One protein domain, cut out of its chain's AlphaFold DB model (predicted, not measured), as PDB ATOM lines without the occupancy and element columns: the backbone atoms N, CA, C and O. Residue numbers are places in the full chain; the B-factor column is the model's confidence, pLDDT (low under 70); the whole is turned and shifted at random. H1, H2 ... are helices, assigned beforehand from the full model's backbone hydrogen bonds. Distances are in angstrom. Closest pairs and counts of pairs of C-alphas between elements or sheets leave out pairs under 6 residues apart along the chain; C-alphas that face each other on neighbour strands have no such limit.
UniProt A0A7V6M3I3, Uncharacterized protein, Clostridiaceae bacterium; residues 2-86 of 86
ATOM      1  N   LYS A   2     109.930 129.488 145.002       35.62
ATOM      2  CA  LYS A   2     111.112 129.799 144.180       35.62
ATOM      3  C   LYS A   2     111.799 128.468 143.859       35.62
ATOM      4  O   LYS A   2     112.536 127.945 144.684       35.62
ATOM      5  N   LYS A   3     111.446 127.852 142.725       39.97
ATOM      6  CA  LYS A   3     112.103 126.619 142.270       39.97
ATOM      7  C   LYS A   3     113.579 126.937 142.049       39.97
ATOM      8  O   LYS A   3     113.897 127.782 141.218       39.97
ATOM      9  N   PHE A   4     114.435 126.239 142.786       43.88
ATOM     10  CA  PHE A   4     115.875 126.120 142.576       43.88
ATOM     11  C   PHE A   4     116.136 125.507 141.189       43.88
ATOM     12  O   PHE A   4     116.447 124.327 141.052       43.88
ATOM     13  N   PHE A   5     115.897 126.266 140.120       50.41
ATOM     14  CA  PHE A   5     116.269 125.835 138.782       50.41
ATOM     15  C   PHE A   5     117.756 126.094 138.624       50.41
ATOM     16  O   PHE A   5     118.198 127.220 138.413       50.41
ATOM     17  N   ASN A   6     118.520 125.017 138.760       58.72
ATOM     18  CA  ASN A   6     119.952 125.003 138.549       58.72
ATOM     19  C   ASN A   6     120.280 125.634 137.184       58.72
ATOM     20  O   ASN A   6     119.938 125.088 136.127       58.72
ATOM     21  N   TYR A   7     120.966 126.772 137.189       61.34
ATOM     22  CA  TYR A   7     121.434 127.451 135.979       61.34
ATOM     23  C   TYR A   7     122.324 126.532 135.103       61.34
ATOM     24  O   TYR A   7     122.370 126.704 133.880       61.34
ATOM     25  N   LYS A   8     122.928 125.471 135.686       57.78
ATOM     26  CA  LYS A   8     123.590 124.369 134.952       57.78
ATOM     27  C   LYS A   8     122.652 123.644 133.988       57.78
ATOM     28  O   LYS A   8     123.028 123.382 132.843       57.78
ATOM     29  N   TYR A   9     121.435 123.330 134.430       62.84
ATOM     30  CA  TYR A   9     120.426 122.682 133.591       62.84
ATOM     31  C   TYR A   9     119.826 123.663 132.585       62.84
ATOM     32  O   TYR A   9     119.571 123.266 131.452       62.84
ATOM     33  N   GLY A  10     119.696 124.945 132.945       65.44
ATOM     34  CA  GLY A  10     119.232 125.999 132.036       65.44
ATOM     35  C   GLY A  10     120.086 126.126 130.771       65.44
ATOM     36  O   GLY A  10     119.543 126.139 129.669       65.44
ATOM     37  N   ARG A  11     121.424 126.127 130.899       67.62
ATOM     38  CA  ARG A  11     122.336 126.193 129.739       67.62
ATOM     39  C   ARG A  11     122.231 124.953 128.841       67.62
ATOM     40  O   ARG A  11     122.179 125.092 127.623       67.62
ATOM     41  N   LYS A  12     122.186 123.746 129.421       69.69
ATOM     42  CA  LYS A  12     122.035 122.500 128.643       69.69
ATOM     43  C   LYS A  12     120.683 122.437 127.933       69.69
ATOM     44  O   LYS A  12     120.643 122.127 126.748       69.69
ATOM     45  N   MET A  13     119.604 122.782 128.634       73.00
ATOM     46  CA  MET A  13     118.268 122.870 128.046       73.00
ATOM     47  C   MET A  13     118.248 123.880 126.900       73.00
ATOM     48  O   MET A  13     117.791 123.534 125.819       73.00
ATOM     49  N   PHE A  14     118.821 125.075 127.079       76.88
ATOM     50  CA  PHE A  14     118.916 126.072 126.011       76.88
ATOM     51  C   PHE A  14     119.585 125.515 124.750       76.88
ATOM     52  O   PHE A  14     119.012 125.623 123.672       76.88
ATOM     53  N   PHE A  15     120.748 124.867 124.877       77.00
ATOM     54  CA  PHE A  15     121.430 124.271 123.724       77.00
ATOM     55  C   PHE A  15     120.592 123.187 123.036       77.00
ATOM     56  O   PHE A  15     120.570 123.133 121.810       77.00
ATOM     57  N   ILE A  16     119.870 122.358 123.797       82.69
ATOM     58  CA  ILE A  16     118.979 121.328 123.241       82.69
ATOM     59  C   ILE A  16     117.806 121.973 122.492       82.69
ATOM     60  O   ILE A  16     117.550 121.629 121.340       82.69
ATOM     61  N   PHE A  17     117.125 122.943 123.107       82.06
ATOM     62  CA  PHE A  17     116.012 123.668 122.487       82.06
ATOM     63  C   PHE A  17     116.456 124.446 121.241       82.06
ATOM     64  O   PHE A  17     115.769 124.409 120.221       82.06
ATOM     65  N   ALA A  18     117.624 125.090 121.290       81.88
ATOM     66  CA  ALA A  18     118.204 125.802 120.158       81.88
ATOM     67  C   ALA A  18     118.593 124.846 119.018       81.88
ATOM     68  O   ALA A  18     118.301 125.136 117.858       81.88
ATOM     69  N   ALA A  19     119.193 123.691 119.328       86.56
ATOM     70  CA  ALA A  19     119.542 122.680 118.331       86.56
ATOM     71  C   ALA A  19     118.294 122.115 117.636       86.56
ATOM     72  O   ALA A  19     118.248 122.064 116.408       86.56
ATOM     73  N   ILE A  20     117.257 121.765 118.407       87.62
ATOM     74  CA  ILE A  20     115.979 121.272 117.874       87.62
ATOM     75  C   ILE A  20     115.305 122.347 117.013       87.62
ATOM     76  O   ILE A  20     114.918 122.065 115.881       87.62
ATOM     77  N   GLY A  21     115.204 123.586 117.506       84.44
ATOM     78  CA  GLY A  21     114.602 124.694 116.759       84.44
ATOM     79  C   GLY A  21     115.329 124.982 115.441       84.44
ATOM     80  O   GLY A  21     114.687 125.166 114.410       84.44
ATOM     81  N   THR A  22     116.664 124.931 115.447       85.06
ATOM     82  CA  THR A  22     117.484 125.104 114.235       85.06
ATOM     83  C   THR A  22     117.251 123.972 113.234       85.06
ATOM     84  O   THR A  22     117.089 124.231 112.043       85.06
ATOM     85  N   LEU A  23     117.153 122.725 113.702       87.69
ATOM     86  CA  LEU A  23     116.817 121.567 112.866       87.69
ATOM     87  C   LEU A  23     115.464 121.739 112.169       87.69
ATOM     88  O   LEU A  23     115.362 121.517 110.964       87.69
ATOM     89  N   PHE A  24     114.444 122.196 112.897       83.25
ATOM     90  CA  PHE A  24     113.123 122.472 112.325       83.25
ATOM     91  C   PHE A  24     113.161 123.556 111.239       83.25
ATOM     92  O   PHE A  24     112.485 123.416 110.221       83.25
ATOM     93  N   LEU A  25     113.982 124.599 111.410       83.00
ATOM     94  CA  LEU A  25     114.163 125.648 110.400       83.00
ATOM     95  C   LEU A  25     114.860 125.129 109.134       83.00
ATOM     96  O   LEU A  25     114.475 125.515 108.032       83.00
ATOM     97  N   ILE A  26     115.830 124.221 109.276       86.50
ATOM     98  CA  ILE A  26     116.497 123.569 108.138       86.50
ATOM     99  C   ILE A  26     115.508 122.661 107.395       86.50
ATOM    100  O   ILE A  26     115.389 122.735 106.173       86.50
ATOM    101  N   VAL A  27     114.734 121.850 108.125       86.44
ATOM    102  CA  VAL A  27     113.716 120.960 107.536       86.44
ATOM    103  C   VAL A  27     112.625 121.756 106.815       86.44
ATOM    104  O   VAL A  27     112.154 121.327 105.762       86.44
ATOM    105  N   ALA A  28     112.267 122.946 107.309       82.56
ATOM    106  CA  ALA A  28     111.305 123.825 106.644       82.56
ATOM    107  C   ALA A  28     111.742 124.237 105.223       82.56
ATOM    108  O   ALA A  28     110.892 124.579 104.402       82.56
ATOM    109  N   GLN A  29     113.041 124.188 104.906       81.81
ATOM    110  CA  GLN A  29     113.575 124.526 103.583       81.81
ATOM    111  C   GLN A  29     113.597 123.343 102.599       81.81
ATOM    112  O   GLN A  29     113.849 123.554 101.415       81.81
ATOM    113  N   CYS A  30     113.273 122.119 103.032       83.81
ATOM    114  CA  CYS A  30     113.392 120.895 102.224       83.81
ATOM    115  C   CYS A  30     112.264 120.680 101.182       83.81
ATOM    116  O   CYS A  30     111.931 119.547 100.846       83.81
ATOM    117  N   GLY A  31     111.669 121.753 100.648       76.12
ATOM    118  CA  GLY A  31     110.711 121.663  99.534       76.12
ATOM    119  C   GLY A  31     109.252 121.386  99.923       76.12
ATOM    120  O   GLY A  31     108.514 120.779  99.151       76.12
ATOM    121  N   PHE A  32     108.810 121.837 101.101       80.38
ATOM    122  CA  PHE A  32     107.398 121.779 101.500       80.38
ATOM    123  C   PHE A  32     106.540 122.863 100.824       80.38
ATOM    124  O   PHE A  32     107.036 123.875 100.333       80.38
ATOM    125  N   SER A  33     105.213 122.679 100.854       87.38
ATOM    126  CA  SER A  33     104.252 123.727 100.483       87.38
ATOM    127  C   SER A  33     104.483 125.008 101.296       87.38
ATOM    128  O   SER A  33     104.761 124.934 102.497       87.38
ATOM    129  N   LYS A  34     104.295 126.182 100.668       85.44
ATOM    130  CA  LYS A  34     104.498 127.508 101.289       85.44
ATOM    131  C   LYS A  34     103.775 127.650 102.634       85.44
ATOM    132  O   LYS A  34     104.325 128.232 103.563       85.44
ATOM    133  N   THR A  35     102.576 127.077 102.763       87.75
ATOM    134  CA  THR A  35     101.794 127.103 104.011       87.75
ATOM    135  C   THR A  35     102.480 126.318 105.130       87.75
ATOM    136  O   THR A  35     102.602 126.809 106.249       87.75
ATOM    137  N   ILE A  36     102.973 125.115 104.827       86.06
ATOM    138  CA  ILE A  36     103.650 124.238 105.794       86.06
ATOM    139  C   ILE A  36     105.004 124.836 106.190       86.06
ATOM    140  O   ILE A  36     105.351 124.852 107.370       86.06
ATOM    141  N   GLN A  37     105.732 125.394 105.222       85.81
ATOM    142  CA  GLN A  37     106.998 126.083 105.458       85.81
ATOM    143  C   GLN A  37     106.838 127.267 106.424       85.81
ATOM    144  O   GLN A  37     107.645 127.426 107.338       85.81
ATOM    145  N   LEU A  38     105.785 128.074 106.256       87.12
ATOM    146  CA  LEU A  38     105.518 129.231 107.112       87.12
ATOM    147  C   LEU A  38     105.166 128.795 108.545       87.12
ATOM    148  O   LEU A  38     105.704 129.349 109.503       87.12
ATOM    149  N   ILE A  39     104.347 127.750 108.701       89.06
ATOM    150  CA  ILE A  39     104.005 127.183 110.017       89.06
ATOM    151  C   ILE A  39     105.257 126.643 110.724       89.06
ATOM    152  O   ILE A  39     105.494 126.972 111.887       89.06
ATOM    153  N   LEU A  40     106.089 125.861 110.027       85.62
ATOM    154  CA  LEU A  40     107.339 125.324 110.579       85.62
ATOM    155  C   LEU A  40     108.316 126.436 110.976       85.62
ATOM    156  O   LEU A  40     108.949 126.340 112.029       85.62
ATOM    157  N   MET A  41     108.405 127.509 110.182       85.44
ATOM    158  CA  MET A  41     109.222 128.676 110.524       85.44
ATOM    159  C   MET A  41     108.749 129.362 111.803       85.44
ATOM    160  O   MET A  41     109.575 129.659 112.664       85.44
ATOM    161  N   ILE A  42     107.440 129.582 111.961       89.00
ATOM    162  CA  ILE A  42     106.889 130.194 113.178       89.00
ATOM    163  C   ILE A  42     107.192 129.318 114.396       89.00
ATOM    164  O   ILE A  42     107.678 129.822 115.407       89.00
ATOM    165  N   ILE A  43     106.958 128.006 114.300       88.44
ATOM    166  CA  ILE A  43     107.204 127.071 115.407       88.44
ATOM    167  C   ILE A  43     108.690 127.060 115.787       88.44
ATOM    168  O   ILE A  43     109.021 127.192 116.967       88.44
ATOM    169  N   GLY A  44     109.586 126.960 114.799       84.81
ATOM    170  CA  GLY A  44     111.032 127.005 115.021       84.81
ATOM    171  C   GLY A  44     111.479 128.317 115.669       84.81
ATOM    172  O   GLY A  44     112.228 128.298 116.646       84.81
ATOM    173  N   ALA A  45     110.959 129.454 115.196       86.19
ATOM    174  CA  ALA A  45     111.261 130.769 115.756       86.19
ATOM    175  C   ALA A  45     110.802 130.899 117.217       86.19
ATOM    176  O   ALA A  45     111.565 131.376 118.058       86.19
ATOM    177  N   VAL A  46     109.595 130.426 117.546       88.00
ATOM    178  CA  VAL A  46     109.077 130.429 118.923       88.00
ATOM    179  C   VAL A  46     109.925 129.545 119.835       88.00
ATOM    180  O   VAL A  46     110.215 129.946 120.960       88.00
ATOM    181  N   PHE A  47     110.376 128.382 119.363       85.12
ATOM    182  CA  PHE A  47     111.245 127.495 120.143       85.12
ATOM    183  C   PHE A  47     112.606 128.128 120.450       85.12
ATOM    184  O   PHE A  47     113.072 128.070 121.589       85.12
ATOM    185  N   VAL A  48     113.221 128.777 119.460       82.94
ATOM    186  CA  VAL A  48     114.501 129.475 119.641       82.94
ATOM    187  C   VAL A  48     114.334 130.663 120.592       82.94
ATOM    188  O   VAL A  48     115.062 130.760 121.581       82.94
ATOM    189  N   LEU A  49     113.346 131.531 120.353       84.69
ATOM    190  CA  LEU A  49     113.076 132.701 121.200       84.69
ATOM    191  C   LEU A  49     112.678 132.308 122.626       84.69
ATOM    192  O   LEU A  49     113.157 132.907 123.589       84.69
ATOM    193  N   GLY A  50     111.848 131.275 122.769       82.06
ATOM    194  CA  GLY A  50     111.467 130.706 124.056       82.06
ATOM    195  C   GLY A  50     112.679 130.189 124.824       82.06
ATOM    196  O   GLY A  50     112.820 130.494 126.007       82.06
ATOM    197  N   GLY A  51     113.604 129.500 124.149       77.94
ATOM    198  CA  GLY A  51     114.881 129.084 124.731       77.94
ATOM    199  C   GLY A  51     115.719 130.269 125.219       77.94
ATOM    200  O   GLY A  51     116.204 130.253 126.353       77.94
ATOM    201  N   TYR A  52     115.855 131.319 124.403       74.19
ATOM    202  CA  TYR A  52     116.592 132.533 124.777       74.19
ATOM    203  C   TYR A  52     115.978 133.241 125.990       74.19
ATOM    204  O   TYR A  52     116.702 133.617 126.913       74.19
ATOM    205  N   LEU A  53     114.650 133.381 126.031       76.31
ATOM    206  CA  LEU A  53     113.934 133.951 127.177       76.31
ATOM    207  C   LEU A  53     114.144 133.116 128.442       76.31
ATOM    208  O   LEU A  53     114.428 133.663 129.510       76.31
ATOM    209  N   TRP A  54     114.067 131.792 128.313       70.69
ATOM    210  CA  TRP A  54     114.294 130.868 129.420       70.69
ATOM    211  C   TRP A  54     115.710 131.004 129.979       70.69
ATOM    212  O   TRP A  54     115.902 131.032 131.198       70.69
ATOM    213  N   MET A  55     116.702 131.159 129.099       66.69
ATOM    214  CA  MET A  55     118.072 131.446 129.500       66.69
ATOM    215  C   MET A  55     118.152 132.778 130.241       66.69
ATOM    216  O   MET A  55     118.710 132.817 131.329       66.69
ATOM    217  N   PHE A  56     117.550 133.844 129.717       65.44
ATOM    218  CA  PHE A  56     117.623 135.183 130.310       65.44
ATOM    219  C   PHE A  56     117.022 135.263 131.721       65.44
ATOM    220  O   PHE A  56     117.518 136.019 132.560       65.44
ATOM    221  N   ILE A  57     115.971 134.481 131.985       65.25
ATOM    222  CA  ILE A  57     115.322 134.392 133.300       65.25
ATOM    223  C   ILE A  57     116.136 133.506 134.255       65.25
ATOM    224  O   ILE A  57     116.290 133.861 135.422       65.25
ATOM    225  N   LEU A  58     116.682 132.379 133.777       64.44
ATOM    226  CA  LEU A  58     117.436 131.433 134.612       64.44
ATOM    227  C   LEU A  58     118.907 131.813 134.837       64.44
ATOM    228  O   LEU A  58     119.523 131.292 135.764       64.44
ATOM    229  N   TYR A  59     119.489 132.710 134.037       64.06
ATOM    230  CA  TYR A  59     120.871 133.193 134.195       64.06
ATOM    231  C   TYR A  59     121.028 134.255 135.293       64.06
ATOM    232  O   TYR A  59     121.817 135.197 135.178       64.06
ATOM    233  N   LYS A  60     120.260 134.122 136.371       60.59
ATOM    234  CA  LYS A  60     120.317 135.002 137.535       60.59
ATOM    235  C   LYS A  60     120.639 134.192 138.778       60.59
ATOM    236  O   LYS A  60     120.122 133.092 138.964       60.59
ATOM    237  N   CYS A  61     121.496 134.738 139.634       62.53
ATOM    238  CA  CYS A  61     121.738 134.154 140.944       62.53
ATOM    239  C   CYS A  61     120.453 134.239 141.795       62.53
ATOM    240  O   CYS A  61     119.913 135.334 141.935       62.53
ATOM    241  N   PRO A  62     119.969 133.140 142.405       62.59
ATOM    242  CA  PRO A  62     118.744 133.162 143.210       62.59
ATOM    243  C   PRO A  62     118.877 133.947 144.526       62.59
ATOM    244  O   PRO A  62     117.859 134.247 145.150       62.59
ATOM    245  N   HIS A  63     120.108 134.267 144.937       62.81
ATOM    246  CA  HIS A  63     120.395 134.972 146.184       62.81
ATOM    247  C   HIS A  63     120.615 136.477 146.001       62.81
ATOM    248  O   HIS A  63     120.093 137.265 146.781       62.81
ATOM    249  N   CYS A  64     121.358 136.887 144.968       66.25
ATOM    250  CA  CYS A  64     121.701 138.297 144.749       66.25
ATOM    251  C   CYS A  64     121.137 138.895 143.455       66.25
ATOM    252  O   CYS A  64     121.473 140.030 143.128       66.25
ATOM    253  N   ASP A  65     120.355 138.133 142.676       65.31
ATOM    254  CA  ASP A  65     119.794 138.523 141.367       65.31
ATOM    255  C   ASP A  65     120.832 138.977 140.318       65.31
ATOM    256  O   ASP A  65     120.487 139.379 139.202       65.31
ATOM    257  N   THR A  66     122.124 138.870 140.638       64.50
ATOM    258  CA  THR A  66     123.210 139.298 139.761       64.50
ATOM    259  C   THR A  66     123.326 138.315 138.601       64.50
ATOM    260  O   THR A  66     123.243 137.093 138.787       64.50
ATOM    261  N   ARG A  67     123.491 138.848 137.385       61.22
ATOM    262  CA  ARG A  67     123.708 138.031 136.185       61.22
ATOM    263  C   ARG A  67     125.050 137.330 136.313       61.22
ATOM    264  O   ARG A  67     126.067 137.985 136.527       61.22
ATOM    265  N   LEU A  68     125.046 136.007 136.195       62.53
ATOM    266  CA  LEU A  68     126.299 135.266 136.213       62.53
ATOM    267  C   LEU A  68     127.064 135.489 134.900       62.53
ATOM    268  O   LEU A  68     126.428 135.502 133.840       62.53
ATOM    269  N   PRO A  69     128.403 135.621 134.962       57.97
ATOM    270  CA  PRO A  69     129.236 135.676 133.768       57.97
ATOM    271  C   PRO A  69     128.987 134.445 132.886       57.97
ATOM    272  O   PRO A  69     128.782 133.322 133.364       57.97
ATOM    273  N   TRP A  70     128.915 134.671 131.575       52.47
ATOM    274  CA  TRP A  70     128.743 133.607 130.576       52.47
ATOM    275  C   TRP A  70     130.077 132.883 130.320       52.47
ATOM    276  O   TRP A  70     130.116 131.711 129.931       52.47
ATOM    277  N   ASP A  71     131.160 133.603 130.551       48.47
ATOM    278  CA  ASP A  71     132.564 133.304 130.367       48.47
ATOM    279  C   ASP A  71     133.136 132.483 131.534       48.47
ATOM    280  O   ASP A  71     133.018 132.841 132.701       48.47
ATOM    281  N   GLY A  72     133.761 131.349 131.203       48.19
ATOM    282  CA  GLY A  72     134.382 130.453 132.180       48.19
ATOM    283  C   GLY A  72     133.408 129.437 132.785       48.19
ATOM    284  O   GLY A  72     132.217 129.688 132.944       48.19
ATOM    285  N   GLY A  73     133.900 128.221 133.041       53.53
ATOM    286  CA  GLY A  73     133.099 127.082 133.498       53.53
ATOM    287  C   GLY A  73     132.204 127.395 134.701       53.53
ATOM    288  O   GLY A  73     132.519 128.252 135.517       53.53
ATOM    289  N   LEU A  74     131.074 126.684 134.800       54.94
ATOM    290  CA  LEU A  74     130.021 126.977 135.771       54.94
ATOM    291  C   LEU A  74     130.558 127.018 137.211       54.94
ATOM    292  O   LEU A  74     130.873 125.952 137.757       54.94
ATOM    293  N   PRO A  75     130.636 128.208 137.835       60.41
ATOM    294  CA  PRO A  75     131.237 128.337 139.146       60.41
ATOM    295  C   PRO A  75     130.271 127.779 140.195       60.41
ATOM    296  O   PRO A  75     129.096 128.134 140.248       60.41
ATOM    297  N   ASN A  76     130.745 126.882 141.062       63.12
ATOM    298  CA  ASN A  76     129.915 126.333 142.148       63.12
ATOM    299  C   ASN A  76     129.475 127.415 143.158       63.12
ATOM    300  O   ASN A  76     128.596 127.172 143.978       63.12
ATOM    301  N   HIS A  77     130.070 128.607 143.079       62.75
ATOM    302  CA  HIS A  77     129.819 129.762 143.929       62.75
ATOM    303  C   HIS A  77     129.576 131.012 143.081       62.75
ATOM    304  O   HIS A  77     130.183 131.176 142.023       62.75
ATOM    305  N   CYS A  78     128.686 131.898 143.524       65.56
ATOM    306  CA  CYS A  78     128.422 133.141 142.810       65.56
ATOM    307  C   CYS A  78     129.608 134.100 142.994       65.56
ATOM    308  O   CYS A  78     129.978 134.358 144.138       65.56
ATOM    309  N   PRO A  79     130.177 134.688 141.925       64.69
ATOM    310  CA  PRO A  79     131.294 135.627 142.053       64.69
ATOM    311  C   PRO A  79     130.908 136.944 142.745       64.69
ATOM    312  O   PRO A  79     131.788 137.647 143.226       64.69
ATOM    313  N   SER A  80     129.611 137.273 142.815       64.88
ATOM    314  CA  SER A  80     129.130 138.513 143.437       64.88
ATOM    315  C   SER A  80     128.685 138.349 144.893       64.88
ATOM    316  O   SER A  80     128.854 139.285 145.665       64.88
ATOM    317  N   CYS A  81     128.102 137.206 145.281       67.00
ATOM    318  CA  CYS A  81     127.628 136.985 146.659       67.00
ATOM    319  C   CYS A  81     128.347 135.858 147.413       67.00
ATOM    320  O   CYS A  81     128.119 135.685 148.604       67.00
ATOM    321  N   GLY A  82     129.202 135.071 146.752       63.69
ATOM    322  CA  GLY A  82     129.945 133.963 147.363       63.69
ATOM    323  C   GLY A  82     129.104 132.732 147.731       63.69
ATOM    324  O   GLY A  82     129.662 131.663 147.998       63.69
ATOM    325  N   GLU A  83     127.772 132.825 147.708       63.78
ATOM    326  CA  GLU A  83     126.890 131.697 148.016       63.78
ATOM    327  C   GLU A  83     126.994 130.581 146.976       63.78
ATOM    328  O   GLU A  83     127.228 130.812 145.782       63.78
ATOM    329  N   LYS A  84     126.816 129.345 147.454       60.69
ATOM    330  CA  LYS A  84     126.784 128.154 146.605       60.69
ATOM    331  C   LYS A  84     125.597 128.248 145.657       60.69
ATOM    332  O   LYS A  84     124.455 128.277 146.107       60.69
ATOM    333  N   LEU A  85     125.860 128.222 144.352       60.31
ATOM    334  CA  LEU A  85     124.805 127.944 143.385       60.31
ATOM    335  C   LEU A  85     124.622 126.431 143.325       60.31
ATOM    336  O   LEU A  85     125.321 125.752 142.568       60.31
ATOM    337  N   ASN A  86     123.722 125.921 144.164       49.12
ATOM    338  CA  ASN A  86     123.295 124.527 144.128       49.12
ATOM    339  C   ASN A  86     121.987 124.379 143.355       49.12
ATOM    340  O   ASN A  86     121.068 125.206 143.555       49.12
TER     341      ASN A  86
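AT A GLANCE: This is residues 2 to 86 of the 86 residues of an uncharacterized protein of Clostridiaceae bacterium (UniProt A0A7V6M3I3). A long helical hairpin, H2 side by side with H1, has a head of loops, residues 59 to 86, at the end where H1 begins and H2 ends. The 85 printed residues hold two named helices, H1 then H2, and no named strand; the class is all helix. The whole is a loose rod, with a radius of gyration of the C-alphas of 16.8 A and spans of 54 by 24 by 16 A.

IN THESE COORDINATES: H2, residues 34 to 58, measures 36.0 A from C-alpha 34 at (104.498, 127.508, 101.289) to C-alpha 58 at (117.436, 131.433, 134.612). H1, residues 7 to 27, measures 30.2 A and begins at C-alpha 7, (121.434, 127.451, 135.979).

HOW THE PARTS SIT: H2 and H1 touch, and their closest C-alphas, those of Gly 44 and Gly 21, are 4.6 A apart. They run opposite ways at a shallow tilt of 12 degrees and form a helical hairpin. In H2 every O i to N i+4 pair is within hydrogen-bond range; in H1, 16 of 17 are.

THE WHOLE: The C-alphas farthest apart, of Ser 33 and Gly 82, are 54.4 A apart. The printed part has no cut, and the link from H1 to H2 is short. The pLDDT is under 70 in residues 2 to 12 and 55 to 86.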